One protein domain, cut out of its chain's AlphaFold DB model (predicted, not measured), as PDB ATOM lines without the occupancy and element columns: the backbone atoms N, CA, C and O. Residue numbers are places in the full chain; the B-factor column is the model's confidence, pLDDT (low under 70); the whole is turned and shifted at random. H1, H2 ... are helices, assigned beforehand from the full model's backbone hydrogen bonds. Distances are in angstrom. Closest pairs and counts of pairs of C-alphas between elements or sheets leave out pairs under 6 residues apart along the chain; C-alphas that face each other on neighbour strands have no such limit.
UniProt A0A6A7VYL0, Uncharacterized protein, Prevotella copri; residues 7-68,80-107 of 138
ATOM      1  N   ASN A   7     -23.635  19.583 -19.356       90.00
ATOM      2  CA  ASN A   7     -23.824  20.855 -20.061       90.00
ATOM      3  C   ASN A   7     -22.948  20.941 -21.309       90.00
ATOM      4  O   ASN A   7     -23.439  21.276 -22.385       90.00
ATOM      5  N   ASP A   8     -21.661  20.620 -21.158       89.00
ATOM      6  CA  ASP A   8     -20.702  20.668 -22.257       89.00
ATOM      7  C   ASP A   8     -21.105  19.680 -23.350       89.00
ATOM      8  O   ASP A   8     -21.061  20.014 -24.533       89.00
ATOM      9  N   TYR A   9     -21.559  18.486 -22.968       90.12
ATOM     10  CA  TYR A   9     -22.073  17.502 -23.917       90.12
ATOM     11  C   TYR A   9     -23.289  18.024 -24.686       90.12
ATOM     12  O   TYR A   9     -23.312  17.975 -25.917       90.12
ATOM     13  N   LEU A  10     -24.296  18.532 -23.977       90.12
ATOM     14  CA  LEU A  10     -25.553  18.974 -24.573       90.12
ATOM     15  C   LEU A  10     -25.368  20.201 -25.473       90.12
ATOM     16  O   LEU A  10     -25.878  20.203 -26.591       90.12
ATOM     17  N   ILE A  11     -24.598  21.201 -25.034       89.44
ATOM     18  CA  ILE A  11     -24.320  22.421 -25.807       89.44
ATOM     19  C   ILE A  11     -23.573  22.089 -27.099       89.44
ATOM     20  O   ILE A  11     -23.954  22.571 -28.162       89.44
ATOM     21  N   ASN A  12     -22.555  21.228 -27.030       88.62
ATOM     22  CA  ASN A  12     -21.754  20.871 -28.206       88.62
ATOM     23  C   ASN A  12     -22.476  19.920 -29.171       88.62
ATOM     24  O   ASN A  12     -22.027  19.730 -30.301       88.62
ATOM     25  N   LYS A  13     -23.578  19.300 -28.739       88.81
ATOM     26  CA  LYS A  13     -24.354  18.381 -29.575       88.81
ATOM     27  C   LYS A  13     -25.332  19.104 -30.499       88.81
ATOM     28  O   LYS A  13     -25.686  18.558 -31.543       88.81
ATOM     29  N   VAL A  14     -25.778  20.308 -30.140       86.12
ATOM     30  CA  VAL A  14     -26.729  21.074 -30.954       86.12
ATOM     31  C   VAL A  14     -26.026  22.041 -31.898       86.12
ATOM     32  O   VAL A  14     -24.950  22.553 -31.619       86.12
ATOM     33  N   LYS A  15     -26.669  22.311 -33.037       79.88
ATOM     34  CA  LYS A  15     -26.131  23.181 -34.094       79.88
ATOM     35  C   LYS A  15     -26.237  24.677 -33.779       79.88
ATOM     36  O   LYS A  15     -25.539  25.469 -34.401       79.88
ATOM     37  N   PHE A  16     -27.132  25.061 -32.870       83.12
ATOM     38  CA  PHE A  16     -27.445  26.454 -32.563       83.12
ATOM     39  C   PHE A  16     -27.214  26.745 -31.088       83.12
ATOM     40  O   PHE A  16     -27.494  25.906 -30.230       83.12
ATOM     41  N   GLU A  17     -26.760  27.962 -30.796       83.56
ATOM     42  CA  GLU A  17     -26.588  28.413 -29.422       83.56
ATOM     43  C   GLU A  17     -27.938  28.479 -28.701       83.56
ATOM     44  O   GLU A  17     -28.897  29.109 -29.159       83.56
ATOM     45  N   MET A  18     -28.003  27.823 -27.543       84.62
ATOM     46  CA  MET A  18     -29.142  27.885 -26.638       84.62
ATOM     47  C   MET A  18     -28.806  28.801 -25.454       84.62
ATOM     48  O   MET A  18     -27.723  28.678 -24.875       84.62
ATOM     49  N   PRO A  19     -29.728  29.677 -25.019       88.19
ATOM     50  CA  PRO A  19     -29.541  30.434 -23.789       88.19
ATOM     51  C   PRO A  19     -29.333  29.495 -22.596       88.19
ATOM     52  O   PRO A  19     -30.171  28.634 -22.332       88.19
ATOM     53  N   MET A  20     -28.272  29.714 -21.813       88.38
ATOM     54  CA  MET A  20     -27.929  28.857 -20.664       88.38
ATOM     55  C   MET A  20     -29.094  28.684 -19.674       88.38
ATOM     56  O   MET A  20     -29.313  27.605 -19.141       88.38
ATOM     57  N   LYS A  21     -29.906  29.730 -19.468       90.94
ATOM     58  CA  LYS A  21     -31.096  29.659 -18.601       90.94
ATOM     59  C   LYS A  21     -32.143  28.652 -19.095       90.94
ATOM     60  O   LYS A  21     -32.802  28.031 -18.271       90.94
ATOM     61  N   ALA A  22     -32.301  28.506 -20.413       90.38
ATOM     62  CA  ALA A  22     -33.224  27.534 -20.994       90.38
ATOM     63  C   ALA A  22     -32.693  26.105 -20.818       90.38
ATOM     64  O   ALA A  22     -33.447  25.233 -20.397       90.38
ATOM     65  N   LEU A  23     -31.390  25.896 -21.047       91.50
ATOM     66  CA  LEU A  23     -30.727  24.611 -20.801       91.50
ATOM     67  C   LEU A  23     -30.872  24.168 -19.338       91.50
ATOM     68  O   LEU A  23     -31.287  23.042 -19.080       91.50
ATOM     69  N   LEU A  24     -30.596  25.068 -18.389       91.38
ATOM     70  CA  LEU A  24     -30.734  24.781 -16.957       91.38
ATOM     71  C   LEU A  24     -32.174  24.408 -16.573       91.38
ATOM     72  O   LEU A  24     -32.366  23.527 -15.744       91.38
ATOM     73  N   GLY A  25     -33.178  25.042 -17.189       91.56
ATOM     74  CA  GLY A  25     -34.584  24.675 -16.993       91.56
ATOM     75  C   GLY A  25     -34.888  23.254 -17.474       91.56
ATOM     76  O   GLY A  25     -35.456  22.465 -16.727       91.56
ATOM     77  N   ILE A  26     -34.432  22.902 -18.680       92.62
ATOM     78  CA  ILE A  26     -34.613  21.557 -19.254       92.62
ATOM     79  C   ILE A  26     -33.923  20.489 -18.396       92.62
ATOM     80  O   ILE A  26     -34.480  19.420 -18.152       92.62
ATOM     81  N   MET A  27     -32.710  20.770 -17.921       91.62
ATOM     82  CA  MET A  27     -31.979  19.850 -17.051       91.62
ATOM     83  C   MET A  27     -32.675  19.658 -15.706       91.62
ATOM     84  O   MET A  27     -32.785  18.526 -15.237       91.62
ATOM     85  N   HIS A  28     -33.206  20.734 -15.124       91.62
ATOM     86  CA  HIS A  28     -33.962  20.663 -13.881       91.62
ATOM     87  C   HIS A  28     -35.218  19.786 -14.018       91.62
ATOM     88  O   HIS A  28     -35.466  18.950 -13.152       91.62
ATOM     89  N   ASP A  29     -35.966  19.904 -15.122       90.06
ATOM     90  CA  ASP A  29     -37.152  19.071 -15.390       90.06
ATOM     91  C   ASP A  29     -36.823  17.566 -15.483       90.06
ATOM     92  O   ASP A  29     -37.688  16.719 -15.258       90.06
ATOM     93  N   ARG A  30     -35.565  17.221 -15.787       89.31
ATOM     94  CA  ARG A  30     -35.056  15.842 -15.865       89.31
ATOM     95  C   ARG A  30     -34.243  15.410 -14.645       89.31
ATOM     96  O   ARG A  30     -33.632  14.340 -14.676       89.31
ATOM     97  N   GLU A  31     -34.260  16.208 -13.576       89.94
ATOM     98  CA  GLU A  31     -33.511  15.966 -12.335       89.94
ATOM     99  C   GLU A  31     -31.992  15.851 -12.573       89.94
ATOM    100  O   GLU A  31     -31.300  15.066 -11.922       89.94
ATOM    101  N   LEU A  32     -31.471  16.601 -13.546       88.69
ATOM    102  CA  LEU A  32     -30.047  16.678 -13.854       88.69
ATOM    103  C   LEU A  32     -29.444  17.912 -13.181       88.69
ATOM    104  O   LEU A  32     -29.810  19.047 -13.489       88.69
ATOM    105  N   GLU A  33     -28.497  17.690 -12.273       86.38
ATOM    106  CA  GLU A  33     -27.785  18.780 -11.613       86.38
ATOM    107  C   GLU A  33     -26.801  19.474 -12.560       86.38
ATOM    108  O   GLU A  33     -26.156  18.869 -13.422       86.38
ATOM    109  N   ASN A  34     -26.661  20.784 -12.372       84.00
ATOM    110  CA  ASN A  34     -25.708  21.582 -13.123       84.00
ATOM    111  C   ASN A  34     -24.269  21.168 -12.778       84.00
ATOM    112  O   ASN A  34     -23.878  21.193 -11.614       84.00
ATOM    113  N   GLY A  35     -23.466  20.848 -13.795       82.12
ATOM    114  CA  GLY A  35     -22.061  20.474 -13.613       82.12
ATOM    115  C   GLY A  35     -21.836  19.012 -13.221       82.12
ATOM    116  O   GLY A  35     -20.708  18.659 -12.881       82.12
ATOM    117  N   ILE A  36     -22.870  18.164 -13.291       86.69
ATOM    118  CA  ILE A  36     -22.704  16.720 -13.119       86.69
ATOM    119  C   ILE A  36     -21.811  16.144 -14.227       86.69
ATOM    120  O   ILE A  36     -21.870  16.565 -15.391       86.69
ATOM    121  N   ASP A  37     -20.970  15.187 -13.844       87.75
ATOM    122  CA  ASP A  37     -20.101  14.467 -14.768       87.75
ATOM    123  C   ASP A  37     -20.931  13.580 -15.705       87.75
ATOM    124  O   ASP A  37     -21.868  12.901 -15.271       87.75
ATOM    125  N   LEU A  38     -20.589  13.579 -16.994       85.12
ATOM    126  CA  LEU A  38     -21.317  12.821 -18.011       85.12
ATOM    127  C   LEU A  38     -21.273  11.311 -17.737       85.12
ATOM    128  O   LEU A  38     -22.252  10.614 -18.001       85.12
ATOM    129  N   GLU A  39     -20.156  10.801 -17.211       84.38
ATOM    130  CA  GLU A  39     -19.989   9.368 -16.933       84.38
ATOM    131  C   GLU A  39     -20.746   8.900 -15.686       84.38
ATOM    132  O   GLU A  39     -21.140   7.735 -15.608       84.38
ATOM    133  N   ALA A  40     -20.982   9.798 -14.729       83.94
ATOM    134  CA  ALA A  40     -21.699   9.499 -13.490       83.94
ATOM    135  C   ALA A  40     -23.229   9.584 -13.642       83.94
ATOM    136  O   ALA A  40     -23.964   9.207 -12.729       83.94
ATOM    137  N   CYS A  41     -23.711  10.097 -14.774       85.44
ATOM    138  CA  CYS A  41     -25.120  10.349 -15.025       85.44
ATOM    139  C   CYS A  41     -25.810   9.188 -15.759       85.44
ATOM    140  O   CYS A  41     -25.210   8.471 -16.561       85.44
ATOM    141  N   ASP A  42     -27.119   9.052 -15.539       89.12
ATOM    142  CA  ASP A  42     -27.969   8.180 -16.344       89.12
ATOM    143  C   ASP A  42     -28.035   8.682 -17.798       89.12
ATOM    144  O   ASP A  42     -28.470   9.805 -18.082       89.12
ATOM    145  N   LYS A  43     -27.599   7.830 -18.728       89.00
ATOM    146  CA  LYS A  43     -27.540   8.132 -20.162       89.00
ATOM    147  C   LYS A  43     -28.927   8.341 -20.757       89.00
ATOM    148  O   LYS A  43     -29.055   9.135 -21.691       89.00
ATOM    149  N   ASP A  44     -29.952   7.687 -20.217       91.81
ATOM    150  CA  ASP A  44     -31.318   7.818 -20.721       91.81
ATOM    151  C   ASP A  44     -31.889   9.198 -20.380       91.81
ATOM    152  O   ASP A  44     -32.442   9.871 -21.254       91.81
ATOM    153  N   LYS A  45     -31.627   9.702 -19.166       90.88
ATOM    154  CA  LYS A  45     -31.967  11.081 -18.773       90.88
ATOM    155  C   LYS A  45     -31.260  12.123 -19.643       90.88
ATOM    156  O   LYS A  45     -31.885  13.093 -20.066       90.88
ATOM    157  N   VAL A  46     -29.984  11.911 -19.976       91.69
ATOM    158  CA  VAL A  46     -29.235  12.813 -20.875       91.69
ATOM    159  C   VAL A  46     -29.795  12.775 -22.303       91.69
ATOM    160  O   VAL A  46     -29.903  13.820 -22.952       91.69
ATOM    161  N   ARG A  47     -30.195  11.598 -22.808       93.00
ATOM    162  CA  ARG A  47     -30.860  11.474 -24.120       93.00
ATOM    163  C   ARG A  47     -32.214  12.187 -24.129       93.00
ATOM    164  O   ARG A  47     -32.502  12.886 -25.101       93.00
ATOM    165  N   LEU A  48     -33.001  12.072 -23.059       93.62
ATOM    166  CA  LEU A  48     -34.267  12.796 -22.904       93.62
ATOM    167  C   LEU A  48     -34.058  14.314 -22.844       93.62
ATOM    168  O   LEU A  48     -34.733  15.037 -23.570       93.62
ATOM    169  N   ALA A  49     -33.074  14.798 -22.082       93.19
ATOM    170  CA  ALA A  49     -32.741  16.224 -22.030       93.19
ATOM    171  C   ALA A  49     -32.348  16.771 -23.414       93.19
ATOM    172  O   ALA A  49     -32.785  17.850 -23.812       93.19
ATOM    173  N   TYR A  50     -31.592  15.998 -24.199       93.94
ATOM    174  CA  TYR A  50     -31.304  16.342 -25.591       93.94
ATOM    175  C   TYR A  50     -32.579  16.409 -26.455       93.94
ATOM    176  O   TYR A  50     -32.744  17.341 -27.245       93.94
ATOM    177  N   ALA A  51     -33.520  15.477 -26.282       94.19
ATOM    178  CA  ALA A  51     -34.806  15.520 -26.980       94.19
ATOM    179  C   ALA A  51     -35.662  16.737 -26.569       94.19
ATOM    180  O   ALA A  51     -36.370  17.306 -27.410       94.19
ATOM    181  N   ASP A  52     -35.594  17.172 -25.309       93.00
ATOM    182  CA  ASP A  52     -36.262  18.387 -24.830       93.00
ATOM    183  C   ASP A  52     -35.626  19.655 -25.405       93.00
ATOM    184  O   ASP A  52     -36.342  20.589 -25.777       93.00
ATOM    185  N   MET A  53     -34.303  19.672 -25.590       93.06
ATOM    186  CA  MET A  53     -33.627  20.760 -26.301       93.06
ATOM    187  C   MET A  53     -34.103  20.868 -27.750       93.06
ATOM    188  O   MET A  53     -34.485  21.951 -28.192       93.06
ATOM    189  N   LEU A  54     -34.147  19.750 -28.484       92.44
ATOM    190  CA  LEU A  54     -34.677  19.728 -29.853       92.44
ATOM    191  C   LEU A  54     -36.134  20.204 -29.897       92.44
ATOM    192  O   LEU A  54     -36.513  21.004 -30.753       92.44
ATOM    193  N   LYS A  55     -36.953  19.761 -28.940       91.75
ATOM    194  CA  LYS A  55     -38.341  20.208 -28.785       91.75
ATOM    195  C   LYS A  55     -38.433  21.715 -28.545       91.75
ATOM    196  O   LYS A  55     -39.295  22.356 -29.147       91.75
ATOM    197  N   TRP A  56     -37.551  22.290 -27.732       92.00
ATOM    198  CA  TRP A  56     -37.487  23.734 -27.509       92.00
ATOM    199  C   TRP A  56     -37.212  24.500 -28.812       92.00
ATOM    200  O   TRP A  56     -37.931  25.451 -29.113       92.00
ATOM    201  N   PHE A  57     -36.272  24.034 -29.645       90.12
ATOM    202  CA  PHE A  57     -36.012  24.634 -30.964       90.12
ATOM    203  C   PHE A  57     -37.201  24.502 -31.925       90.12
ATOM    204  O   PHE A  57     -37.555  25.453 -32.621       90.12
ATOM    205  N   VAL A  58     -37.862  23.341 -31.950       90.12
ATOM    206  CA  VAL A  58     -39.024  23.102 -32.823       90.12
ATOM    207  C   VAL A  58     -40.208  24.004 -32.454       90.12
ATOM    208  O   VAL A  58     -40.924  24.459 -33.349       90.12
ATOM    209  N   LEU A  59     -40.426  24.248 -31.158       88.69
ATOM    210  CA  LEU A  59     -41.504  25.106 -30.650       88.69
ATOM    211  C   LEU A  59     -41.159  26.601 -30.702       88.69
ATOM    212  O   LEU A  59     -42.068  27.431 -30.760       88.69
ATOM    213  N   GLY A  60     -39.871  26.937 -30.674       86.56
ATOM    214  CA  GLY A  60     -39.361  28.299 -30.752       86.56
ATOM    215  C   GLY A  60     -39.540  28.966 -32.126       86.56
ATOM    216  O   GLY A  60     -40.024  28.355 -33.090       86.56
ATOM    217  N   PRO A  61     -39.162  30.253 -32.238       84.06
ATOM    218  CA  PRO A  61     -39.190  30.971 -33.510       84.06
ATOM    219  C   PRO A  61     -38.312  30.259 -34.550       84.06
ATOM    220  O   PRO A  61     -37.230  29.780 -34.238       84.06
ATOM    221  N   SER A  62     -38.772  30.185 -35.804       82.56
ATOM    222  CA  SER A  62     -37.980  29.581 -36.893       82.56
ATOM    223  C   SER A  62     -36.776  30.433 -37.278       82.56
ATOM    224  O   SER A  62     -35.794  29.909 -37.788       82.56
ATOM    225  N   LYS A  63     -36.866  31.742 -37.037       85.00
ATOM    226  CA  LYS A  63     -35.851  32.716 -37.393       85.00
ATOM    227  C   LYS A  63     -35.555  33.623 -36.213       85.00
ATOM    228  O   LYS A  63     -36.467  34.238 -35.655       85.00
ATOM    229  N   VAL A  64     -34.278  33.737 -35.884       84.56
ATOM    230  CA  VAL A  64     -33.749  34.716 -34.936       84.56
ATOM    231  C   VAL A  64     -32.735  35.560 -35.691       84.56
ATOM    232  O   VAL A  64     -31.798  35.025 -36.278       84.56
ATOM    233  N   ASN A  65     -32.951  36.874 -35.721       83.50
ATOM    234  CA  ASN A  65     -32.047  37.792 -36.405       83.50
ATOM    235  C   ASN A  65     -30.755  37.986 -35.605       83.50
ATOM    236  O   ASN A  65     -30.761  37.922 -34.375       83.50
ATOM    237  N   ASN A  66     -29.671  38.271 -36.320       82.19
ATOM    238  CA  ASN A  66     -28.384  38.602 -35.723       82.19
ATOM    239  C   ASN A  66     -28.494  39.934 -34.980       82.19
ATOM    240  O   ASN A  66     -29.145  40.872 -35.455       82.19
ATOM    241  N   THR A  67     -27.801  40.039 -33.853       76.19
ATOM    242  CA  THR A  67     -27.576  41.331 -33.209       76.19
ATOM    243  C   THR A  67     -26.327  41.934 -33.837       76.19
ATOM    244  O   THR A  67     -25.259  41.319 -33.824       76.19
ATOM    245  N   SER A  68     -26.470  43.119 -34.428       76.50
ATOM    246  CA  SER A  68     -25.352  43.905 -34.941       76.50
ATOM    247  C   SER A  68     -25.187  45.146 -34.083       76.50
ATOM    248  O   SER A  68     -26.113  45.956 -34.018       76.50
ATOM    249  N   GLY A  80     -27.790  34.475 -34.476       80.06
ATOM    250  CA  GLY A  80     -28.896  34.316 -35.416       80.06
ATOM    251  C   GLY A  80     -28.911  32.969 -36.140       80.06
ATOM    252  O   GLY A  80     -27.882  32.348 -36.393       80.06
ATOM    253  N   TYR A  81     -30.115  32.493 -36.443       85.44
ATOM    254  CA  TYR A  81     -30.338  31.273 -37.209       85.44
ATOM    255  C   TYR A  81     -31.637  31.388 -38.004       85.44
ATOM    256  O   TYR A  81     -32.564  32.099 -37.608       85.44
ATOM    257  N   ASP A  82     -31.703  30.672 -39.121       87.56
ATOM    258  CA  ASP A  82     -32.904  30.519 -39.939       87.56
ATOM    259  C   ASP A  82     -33.114  29.017 -40.161       87.56
ATOM    260  O   ASP A  82     -32.229  28.335 -40.680       87.56
ATOM    261  N   MET A  83     -34.237  28.483 -39.683       86.44
ATOM    262  CA  MET A  83     -34.589  27.070 -39.805       86.44
ATOM    263  C   MET A  83     -35.648  26.891 -40.883       86.44
ATOM    264  O   MET A  83     -36.734  27.473 -40.798       86.44
ATOM    265  N   SER A  84     -35.365  26.022 -41.855       88.88
ATOM    266  CA  SER A  84     -36.368  25.623 -42.838       88.88
ATOM    267  C   SER A  84     -37.414  24.683 -42.224       88.88
ATOM    268  O   SER A  84     -37.194  24.044 -41.188       88.88
ATOM    269  N   ASP A  85     -38.559  24.546 -42.895       87.81
ATOM    270  CA  ASP A  85     -39.584  23.574 -42.496       87.81
ATOM    271  C   ASP A  85     -39.053  22.130 -42.525       87.81
ATOM    272  O   ASP A  85     -39.467  21.308 -41.702       87.81
ATOM    273  N   ASN A  86     -38.116  21.826 -43.433       90.00
ATOM    274  CA  ASN A  86     -37.490  20.509 -43.513       90.00
ATOM    275  C   ASN A  86     -36.603  20.246 -42.289       90.00
ATOM    276  O   ASN A  86     -36.793  19.229 -41.624       90.00
ATOM    277  N   ASP A  87     -35.737  21.195 -41.920       88.75
ATOM    278  CA  ASP A  87     -34.856  21.073 -40.747       88.75
ATOM    279  C   ASP A  87     -35.667  20.869 -39.464       88.75
ATOM    280  O   ASP A  87     -35.369  20.007 -38.635       88.75
ATOM    281  N   ARG A  88     -36.764  21.620 -39.318       88.94
ATOM    282  CA  ARG A  88     -37.682  21.475 -38.184       88.94
ATOM    283  C   ARG A  88     -38.365  20.105 -38.177       88.94
ATOM    284  O   ARG A  88     -38.628  19.553 -37.105       88.94
ATOM    285  N   SER A  89     -38.675  19.554 -39.351       90.12
ATOM    286  CA  SER A  89     -39.260  18.218 -39.471       90.12
ATOM    287  C   SER A  89     -38.269  17.115 -39.087       90.12
ATOM    288  O   SER A  89     -38.667  16.176 -38.394       90.12
ATOM    289  N   GLU A  90     -36.993  17.273 -39.444       91.31
ATOM    290  CA  GLU A  90     -35.904  16.358 -39.093       91.31
ATOM    291  C   GLU A  90     -35.628  16.383 -37.587       91.31
ATOM    292  O   GLU A  90     -35.668  15.332 -36.949       91.31
ATOM    293  N   MET A  91     -35.492  17.569 -36.981       91.31
ATOM    294  CA  MET A  91     -35.326  17.705 -35.523       91.31
ATOM    295  C   MET A  91     -36.511  17.116 -34.754       91.31
ATOM    296  O   MET A  91     -36.341  16.471 -33.721       91.31
ATOM    297  N   LYS A  92     -37.734  17.309 -35.264       91.75
ATOM    298  CA  LYS A  92     -38.933  16.709 -34.672       91.75
ATOM    299  C   LYS A  92     -38.918  15.184 -34.786       91.75
ATOM    300  O   LYS A  92     -39.368  14.515 -33.857       91.75
ATOM    301  N   ALA A  93     -38.464  14.637 -35.913       92.75
ATOM    302  CA  ALA A  93     -38.351  13.197 -36.106       92.75
ATOM    303  C   ALA A  93     -37.297  12.596 -35.166       92.75
ATOM    304  O   ALA A  93     -37.584  11.595 -34.515       92.75
ATOM    305  N   GLU A  94     -36.143  13.249 -35.029       93.00
ATOM    306  CA  GLU A  94     -35.073  12.850 -34.114       93.00
ATOM    307  C   GLU A  94     -35.536  12.880 -32.651       93.00
ATOM    308  O   GLU A  94     -35.413  11.881 -31.944       93.00
ATOM    309  N   ALA A  95     -36.162  13.978 -32.213       92.94
ATOM    310  CA  ALA A  95     -36.717  14.078 -30.864       92.94
ATOM    311  C   ALA A  95     -37.770  12.986 -30.604       92.94
ATOM    312  O   ALA A  95     -37.738  12.313 -29.576       92.94
ATOM    313  N   ASN A  96     -38.683  12.763 -31.555       93.12
ATOM    314  CA  ASN A  96     -39.711  11.730 -31.431       93.12
ATOM    315  C   ASN A  96     -39.147  10.306 -31.438       93.12
ATOM    316  O   ASN A  96     -39.767   9.444 -30.824       93.12
ATOM    317  N   ALA A  97     -38.021  10.042 -32.108       93.69
ATOM    318  CA  ALA A  97     -37.365   8.737 -32.054       93.69
ATOM    319  C   ALA A  97     -36.874   8.435 -30.631       93.69
ATOM    320  O   ALA A  97     -37.114   7.348 -30.117       93.69
ATOM    321  N   ILE A  98     -36.286   9.431 -29.961       93.06
ATOM    322  CA  ILE A  98     -35.839   9.296 -28.569       93.06
ATOM    323  C   ILE A  98     -37.036   9.146 -27.623       93.06
ATOM    324  O   ILE A  98     -37.044   8.250 -26.780       93.06
ATOM    325  N   TYR A  99     -38.077   9.974 -27.776       93.19
ATOM    326  CA  TYR A  99     -39.287   9.838 -26.959       93.19
ATOM    327  C   TYR A  99     -39.987   8.495 -27.177       93.19
ATOM    328  O   TYR A  99     -40.472   7.911 -26.222       93.19
ATOM    329  N   ALA A 100     -40.023   7.960 -28.398       91.81
ATOM    330  CA  ALA A 100     -40.636   6.657 -28.645       91.81
ATOM    331  C   ALA A 100     -39.915   5.510 -27.912       91.81
ATOM    332  O   ALA A 100     -40.573   4.553 -27.513       91.81
ATOM    333  N   GLU A 101     -38.592   5.609 -27.734       90.75
ATOM    334  CA  GLU A 101     -37.795   4.624 -26.991       90.75
ATOM    335  C   GLU A 101     -38.003   4.727 -25.475       90.75
ATOM    336  O   GLU A 101     -38.137   3.703 -24.808       90.75
ATOM    337  N   LEU A 102     -38.012   5.948 -24.931       90.19
ATOM    338  CA  LEU A 102     -37.887   6.180 -23.487       90.19
ATOM    339  C   LEU A 102     -39.171   6.705 -22.826       90.19
ATOM    340  O   LEU A 102     -39.466   6.346 -21.690       90.19
ATOM    341  N   GLU A 103     -39.936   7.559 -23.509       89.38
ATOM    342  CA  GLU A 103     -41.111   8.230 -22.943       89.38
ATOM    343  C   GLU A 103     -42.144   8.627 -24.027       89.38
ATOM    344  O   GLU A 103     -42.185   9.779 -24.485       89.38
ATOM    345  N   PRO A 104     -43.005   7.688 -24.466       84.81
ATOM    346  CA  PRO A 104     -43.878   7.886 -25.627       84.81
ATOM    347  C   PRO A 104     -44.963   8.955 -25.410       84.81
ATOM    348  O   PRO A 104     -45.467   9.541 -26.373       84.81
ATOM    349  N   ASP A 105     -45.307   9.259 -24.159       85.56
ATOM    350  CA  ASP A 105     -46.307  10.278 -23.823       85.56
ATOM    351  C   ASP A 105     -45.838  11.703 -24.151       85.56
ATOM    352  O   ASP A 105     -46.651  12.557 -24.520       85.56
ATOM    353  N   SER A 106     -44.523  11.935 -24.115       82.81
ATOM    354  CA  SER A 106     -43.889  13.229 -24.388       82.81
ATOM    355  C   SER A 106     -43.687  13.527 -25.882       82.81
ATOM    356  O   SER A 106     -43.224  14.615 -26.246       82.81
ATOM    357  N   MET A 107     -44.081  12.604 -26.770       87.38
ATOM    358  CA  MET A 107     -43.946  12.757 -28.220       87.38
ATOM    359  C   MET A 107     -44.701  13.978 -28.764       87.38
ATOM    360  O   MET A 107     -45.871  14.238 -28.461       87.38
TER     361      MET A 107
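What this domain is: This is residues 7 to 68 and 80 to 107 of the 138 residues of an uncharacterized protein of Prevotella copri (UniProt A0A6A7VYL0). Two long helices, H3 and H4, run side by side in opposite directions, and the two short helices H1 and H2 sit over H3 on the side away from H4, so that H3 is in the middle. At the end of H3 and the start of H4, residues 60 to 68 and 80 to 84 form a loop with a short antiparallel pairing. The printed part has 90 residues, with four named helices in the order H1, H2, H3, H4 and no named strand, and its class is all helix. It is compact, with a radius of gyration of the C-alphas of 13.4 A and spans of 39 by 30 by 18 A.

Where its parts are: H1 is residues 7 to 13, starting at C-alpha 7 (-23.824, 20.855, -20.061). H2 is residues 20 to 29. H3, residues 43 to 59, is 24.4 A long. H4, residues 85 to 102, is 25.8 A long and ends at C-alpha 102 (-37.887, 6.180, -23.487).

How they stand to each other: H3 and H4 touch at a shallow tilt of 30 degrees, opposite ways; their closest C-alphas, of Ala 51 and Ala 95, are 4.6 A apart. H2 touches H3 at residues 49 to 53 alone, at a steep tilt of 54 degrees, opposite ways; the closest C-alphas, of Met 27 and Ala 49, are 6.2 A apart. H1 and H3 are close but not clearly touching, the closest C-alphas being those of Leu 10 and Tyr 50 at 6.4 A. H1 and H4 are apart, as are H2 and H4. In H1, H2, H3 and H4 every O i to N i+4 pair is within hydrogen-bond range.

The domain as a whole: The farthest C-alphas, of Ser 68 and Glu 101, are 42.0 A apart. Residues 69 to 79 are not printed, and C-alphas 68 and 80 are 10.2 A apart across the cut. The link from H2 to H3 is long, with 13 residues. No printed residue is under 70 in pLDDT.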